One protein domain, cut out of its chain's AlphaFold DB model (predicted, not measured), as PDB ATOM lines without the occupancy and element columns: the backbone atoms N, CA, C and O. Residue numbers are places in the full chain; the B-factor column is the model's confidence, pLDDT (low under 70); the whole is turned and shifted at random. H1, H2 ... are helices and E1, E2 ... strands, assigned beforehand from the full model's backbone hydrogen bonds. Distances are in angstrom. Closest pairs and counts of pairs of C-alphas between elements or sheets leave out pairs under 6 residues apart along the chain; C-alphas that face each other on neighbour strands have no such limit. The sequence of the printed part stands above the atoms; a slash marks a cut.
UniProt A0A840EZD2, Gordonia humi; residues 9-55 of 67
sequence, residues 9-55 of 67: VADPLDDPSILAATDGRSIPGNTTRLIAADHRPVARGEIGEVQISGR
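AT A GLANCE: This is residues 9 to 55 of the 67 residues of a protein of Gordonia humi (UniProt A0A840EZD2). With little regular structure, this is a flat, loose shape: a hairpin of two antiparallel strands, E1 and E2, its turn a long loop of residues 36 to 48, and one short helix, H1, off to one side, joined to the hairpin by residues 22 to 29. The 47 printed residues hold H1, E1 and E2 in that order; the class is mixed, with 18 residues in named elements. The radius of gyration of the C-alphas is 12.5 A, and the spans are 36 by 26 by 12 A.

IN THESE COORDINATES: H1, residues 16 to 21, begins at C-alpha 16 (215.719, 119.094, 221.709). E1, residues 30 to 35, is 15.9 A long. E2, residues 49 to 54, is 16.7 A long and ends at C-alpha 54 (210.579, 147.607, 220.187).

HOW THE PARTS SIT: E1 and E2 form a hairpin, antiparallel at 154 degrees. N 31 and O 53, 2.8 A apart, are within hydrogen-bond range. H1 has every O i to N i+4 pair within that range. H1 and E2 are apart.

THE WHOLE: The C-alphas farthest apart, of Leu 13 and Asp 38, are 36.9 A apart. The printed part has no cut. The link from E1 to E2 is long. No printed residue has a pLDDT under 70.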
ATOM      1  N   VAL A   9     211.826 133.282 218.166       95.50
ATOM      2  CA  VAL A   9     212.007 132.120 217.294       95.50
ATOM      3  C   VAL A   9     213.007 131.138 217.892       95.50
ATOM      4  O   VAL A   9     214.045 131.533 218.435       95.50
ATOM      5  N   ALA A  10     212.690 129.852 217.781       96.38
ATOM      6  CA  ALA A  10     213.605 128.770 218.102       96.38
ATOM      7  C   ALA A  10     214.665 128.607 217.005       96.38
ATOM      8  O   ALA A  10     214.393 128.800 215.819       96.38
ATOM      9  N   ASP A  11     215.874 128.227 217.398       95.88
ATOM     10  CA  ASP A  11     216.928 127.861 216.459       95.88
ATOM     11  C   ASP A  11     216.887 126.349 216.243       95.88
ATOM     12  O   ASP A  11     216.970 125.609 217.221       95.88
ATOM     13  N   PRO A  12     216.767 125.854 214.999       95.19
ATOM     14  CA  PRO A  12     216.669 124.420 214.734       95.19
ATOM     15  C   PRO A  12     217.898 123.617 215.190       95.19
ATOM     16  O   PRO A  12     217.836 122.389 215.202       95.19
ATOM     17  N   LEU A  13     219.006 124.284 215.527       97.56
ATOM     18  CA  LEU A  13     220.220 123.659 216.049       97.56
ATOM     19  C   LEU A  13     220.283 123.618 217.585       97.56
ATOM     20  O   LEU A  13     221.232 123.044 218.123       97.56
ATOM     21  N   ASP A  14     219.317 124.212 218.293       97.44
ATOM     22  CA  ASP A  14     219.242 124.103 219.751       97.44
ATOM     23  C   ASP A  14     218.943 122.651 220.177       97.44
ATOM     24  O   ASP A  14     218.334 121.864 219.449       97.44
ATOM     25  N   ASP A  15     219.367 122.294 221.392       98.12
ATOM     26  CA  ASP A  15     219.103 120.973 221.964       98.12
ATOM     27  C   ASP A  15     217.585 120.679 222.006       98.12
ATOM     28  O   ASP A  15     216.803 121.566 222.377       98.12
ATOM     29  N   PRO A  16     217.139 119.444 221.700       97.75
ATOM     30  CA  PRO A  16     215.719 119.094 221.709       97.75
ATOM     31  C   PRO A  16     214.989 119.423 223.018       97.75
ATOM     32  O   PRO A  16     213.803 119.753 222.989       97.75
ATOM     33  N   SER A  17     215.674 119.367 224.164       97.44
ATOM     34  CA  SER A  17     215.086 119.729 225.458       97.44
ATOM     35  C   SER A  17     214.779 121.225 225.578       97.44
ATOM     36  O   SER A  17     213.787 121.593 226.204       97.44
ATOM     37  N   ILE A  18     215.574 122.088 224.939       96.75
ATOM     38  CA  ILE A  18     215.337 123.535 224.879       96.75
ATOM     39  C   ILE A  18     214.193 123.845 223.914       96.75
ATOM     40  O   ILE A  18     213.307 124.633 224.250       96.75
ATOM     41  N   LEU A  19     214.175 123.182 222.752       96.69
ATOM     42  CA  LEU A  19     213.099 123.311 221.764       96.69
ATOM     43  C   LEU A  19     211.736 122.905 222.334       96.69
ATOM     44  O   LEU A  19     210.726 123.530 222.028       96.69
ATOM     45  N   ALA A  20     211.704 121.874 223.182       96.81
ATOM     46  CA  ALA A  20     210.476 121.408 223.821       96.81
ATOM     47  C   ALA A  20     209.989 122.317 224.963       96.81
ATOM     48  O   ALA A  20     208.818 122.243 225.335       96.81
ATOM     49  N   ALA A  21     210.871 123.136 225.544       95.81
ATOM     50  CA  ALA A  21     210.592 123.887 226.770       95.81
ATOM     51  C   ALA A  21     210.493 125.409 226.577       95.81
ATOM     52  O   ALA A  21     210.157 126.109 227.532       95.81
ATOM     53  N   THR A  22     210.822 125.945 225.396       95.19
ATOM     54  CA  THR A  22     210.944 127.396 225.184       95.19
ATOM     55  C   THR A  22     210.413 127.843 223.824       95.19
ATOM     56  O   THR A  22     210.466 127.096 222.853       95.19
ATOM     57  N   ASP A  23     210.004 129.111 223.731       93.88
ATOM     58  CA  ASP A  23     209.680 129.783 222.459       93.88
ATOM     59  C   ASP A  23     210.935 130.297 221.711       93.88
ATOM     60  O   ASP A  23     210.840 131.017 220.713       93.88
ATOM     61  N   GLY A  24     212.134 129.954 222.196       95.12
ATOM     62  CA  GLY A  24     213.411 130.373 221.627       95.12
ATOM     63  C   GLY A  24     213.878 131.767 222.062       95.12
ATOM     64  O   GLY A  24     213.751 132.164 223.222       95.12
ATOM     65  N   ARG A  25     214.508 132.497 221.136       95.44
ATOM     66  CA  ARG A  25     215.159 133.796 221.388       95.44
ATOM     67  C   ARG A  25     214.319 134.945 220.836       95.44
ATOM     68  O   ARG A  25     213.741 134.829 219.760       95.44
ATOM     69  N   SER A  26     214.290 136.069 221.557       95.75
ATOM     70  CA  SER A  26     213.605 137.294 221.114       95.75
ATOM     71  C   SER A  26     214.166 137.783 219.773       95.75
ATOM     72  O   SER A  26     215.385 137.770 219.571       95.75
ATOM     73  N   ILE A  27     213.291 138.215 218.861       96.00
ATOM     74  CA  ILE A  27     213.717 138.735 217.556       96.00
ATOM     75  C   ILE A  27     214.534 140.027 217.736       96.00
ATOM     76  O   ILE A  27     214.117 140.917 218.484       96.00
ATOM     77  N   PRO A  28     215.679 140.184 217.037       95.19
ATOM     78  CA  PRO A  28     216.486 141.396 217.124       95.19
ATOM     79  C   PRO A  28     215.681 142.677 216.873       95.19
ATOM     80  O   PRO A  28     214.956 142.797 215.888       95.19
ATOM     81  N   GLY A  29     215.841 143.661 217.760       94.44
ATOM     82  CA  GLY A  29     215.091 144.922 217.719       94.44
ATOM     83  C   GLY A  29     213.818 144.928 218.571       94.44
ATOM     84  O   GLY A  29     213.257 146.008 218.781       94.44
ATOM     85  N   ASN A  30     213.412 143.772 219.101       95.94
ATOM     86  CA  ASN A  30     212.459 143.665 220.200       95.94
ATOM     87  C   ASN A  30     213.202 143.496 221.534       95.94
ATOM     88  O   ASN A  30     214.344 143.043 221.594       95.94
ATOM     89  N   THR A  31     212.550 143.892 222.620       96.00
ATOM     90  CA  THR A  31     212.968 143.631 223.998       96.00
ATOM     91  C   THR A  31     211.848 142.872 224.686       96.00
ATOM     92  O   THR A  31     210.722 143.361 224.740       96.00
ATOM     93  N   THR A  32     212.166 141.702 225.229       95.06
ATOM     94  CA  THR A  32     211.233 140.877 226.004       95.06
ATOM     95  C   THR A  32     211.616 140.946 227.478       95.06
ATOM     96  O   THR A  32     212.776 140.723 227.824       95.06
ATOM     97  N   ARG A  33     210.652 141.244 228.354       95.31
ATOM     98  CA  ARG A  33     210.832 141.233 229.813       95.31
ATOM     99  C   ARG A  33     209.690 140.497 230.499       95.31
ATOM    100  O   ARG A  33     208.587 140.447 229.965       95.31
ATOM    101  N   LEU A  34     209.966 139.974 231.687       97.19
ATOM    102  CA  LEU A  34     208.956 139.426 232.582       97.19
ATOM    103  C   LEU A  34     208.662 140.444 233.683       97.19
ATOM    104  O   LEU A  34     209.594 140.973 234.300       97.19
ATOM    105  N   ILE A  35     207.384 140.734 233.907       97.88
ATOM    106  CA  ILE A  35     206.932 141.687 234.926       97.88
ATOM    107  C   ILE A  35     205.933 141.039 235.885       97.88
ATOM    108  O   ILE A  35     205.176 140.148 235.507       97.88
ATOM    109  N   ALA A  36     205.935 141.479 237.139       97.12
ATOM    110  CA  ALA A  36     204.904 141.131 238.103       97.12
ATOM    111  C   ALA A  36     203.643 141.982 237.869       97.12
ATOM    112  O   ALA A  36     203.655 142.957 237.113       97.12
ATOM    113  N   ALA A  37     202.558 141.641 238.568       95.19
ATOM    114  CA  ALA A  37     201.274 142.341 238.473       95.19
ATOM    115  C   ALA A  37     201.337 143.831 238.871       95.19
ATOM    116  O   ALA A  37     200.456 144.605 238.518       95.19
ATOM    117  N   ASP A  38     202.375 144.245 239.599       95.44
ATOM    118  CA  ASP A  38     202.635 145.641 239.965       95.44
ATOM    119  C   ASP A  38     203.507 146.391 238.935       95.44
ATOM    120  O   ASP A  38     204.016 147.478 239.218       95.44
ATOM    121  N   HIS A  39     203.692 145.802 237.749       94.00
ATOM    122  CA  HIS A  39     204.518 146.289 236.646       94.00
ATOM    123  C   HIS A  39     206.021 146.409 236.948       94.00
ATOM    124  O   HIS A  39     206.748 147.084 236.210       94.00
ATOM    125  N   ARG A  40     206.527 145.744 237.994       96.69
ATOM    126  CA  ARG A  40     207.969 145.672 238.274       96.69
ATOM    127  C   ARG A  40     208.606 144.440 237.624       96.69
ATOM    128  O   ARG A  40     207.931 143.427 237.467       96.69
ATOM    129  N   PRO A  41     209.898 144.487 237.248       97.06
ATOM    130  CA  PRO A  41     210.604 143.304 236.758       97.06
ATOM    131  C   PRO A  41     210.623 142.182 237.801       97.06
ATOM    132  O   PRO A  41     210.856 142.451 238.980       97.06
ATOM    133  N   VAL A  42     210.434 140.939 237.360       97.62
ATOM    134  CA  VAL A  42     210.609 139.753 238.222       97.62
ATOM    135  C   VAL A  42     212.068 139.302 238.259       97.62
ATOM    136  O   VAL A  42     212.853 139.612 237.354       97.62
ATOM    137  N   ALA A  43     212.445 138.553 239.299       96.25
ATOM    138  CA  ALA A  43     213.779 137.978 239.378       96.25
ATOM    139  C   ALA A  43     213.952 136.819 238.381       96.25
ATOM    140  O   ALA A  43     213.000 136.232 237.861       96.25
ATOM    141  N   ARG A  44     215.207 136.452 238.104       94.50
ATOM    142  CA  ARG A  44     215.508 135.323 237.219       94.50
ATOM    143  C   ARG A  44     214.926 134.026 237.791       94.50
ATOM    144  O   ARG A  44     215.264 133.645 238.905       94.50
ATOM    145  N   GLY A  45     214.145 133.319 236.976       94.31
ATOM    146  CA  GLY A  45     213.515 132.047 237.344       94.31
ATOM    147  C   GLY A  45     212.125 132.194 237.963       94.31
ATOM    148  O   GLY A  45     211.468 131.184 238.191       94.31
ATOM    149  N   GLU A  46     211.660 133.422 238.198       96.56
ATOM    150  CA  GLU A  46     210.292 133.681 238.640       96.56
ATOM    151  C   GLU A  46     209.338 133.830 237.451       96.56
ATOM    152  O   GLU A  46     209.723 134.231 236.350       96.56
ATOM    153  N   ILE A  47     208.071 133.496 237.690       96.00
ATOM    154  CA  ILE A  47     207.000 133.633 236.704       96.00
ATOM    155  C   ILE A  47     206.527 135.087 236.691       96.00
ATOM    156  O   ILE A  47     206.295 135.683 237.741       96.00
ATOM    157  N   GLY A  48     206.339 135.633 235.494       96.94
ATOM    158  CA  GLY A  48     205.771 136.957 235.283       96.94
ATOM    159  C   GLY A  48     205.048 137.044 233.945       96.94
ATOM    160  O   GLY A  48     205.125 136.138 233.115       96.94
ATOM    161  N   GLU A  49     204.351 138.151 233.739       96.75
ATOM    162  CA  GLU A  49     203.740 138.488 232.460       96.75
ATOM    163  C   GLU A  49     204.826 138.839 231.440       96.75
ATOM    164  O   GLU A  49     205.746 139.612 231.726       96.75
ATOM    165  N   VAL A  50     204.718 138.271 230.237       95.56
ATOM    166  CA  VAL A  50     205.609 138.584 229.119       95.56
ATOM    167  C   VAL A  50     205.215 139.932 228.536       95.56
ATOM    168  O   VAL A  50     204.136 140.083 227.972       95.56
ATOM    169  N   GLN A  51     206.131 140.892 228.597       95.75
ATOM    170  CA  GLN A  51     205.965 142.195 227.972       95.75
ATOM    171  C   GLN A  51     207.011 142.402 226.884       95.75
ATOM    172  O   GLN A  51     208.204 142.155 227.088       95.75
ATOM    173  N   ILE A  52     206.554 142.888 225.729       95.94
ATOM    174  CA  ILE A  52     207.399 143.132 224.565       95.94
ATOM    175  C   ILE A  52     207.351 144.615 224.212       95.94
ATOM    176  O   ILE A  52     206.291 145.238 224.208       95.94
ATOM    177  N   SER A  53     208.511 145.182 223.905       95.62
ATOM    178  CA  SER A  53     208.643 146.503 223.297       95.62
ATOM    179  C   SER A  53     209.618 146.448 222.124       95.62
ATOM    180  O   SER A  53     210.387 145.499 221.992       95.62
ATOM    181  N   GLY A  54     209.610 147.471 221.270       95.81
ATOM    182  CA  GLY A  54     210.579 147.607 220.187       95.81
ATOM    183  C   GLY A  54     209.937 147.784 218.822       95.81
ATOM    184  O   GLY A  54     208.794 148.221 218.701       95.81
ATOM    185  N   ARG A  55     210.714 147.491 217.778       94.50
ATOM    186  CA  ARG A  55     210.359 147.830 216.391       94.50
ATOM    187  C   ARG A  55     209.273 146.936 215.797       94.50
ATOM    188  O   ARG A  55     208.650 147.344 214.825       94.50
TER     189      ARG A  55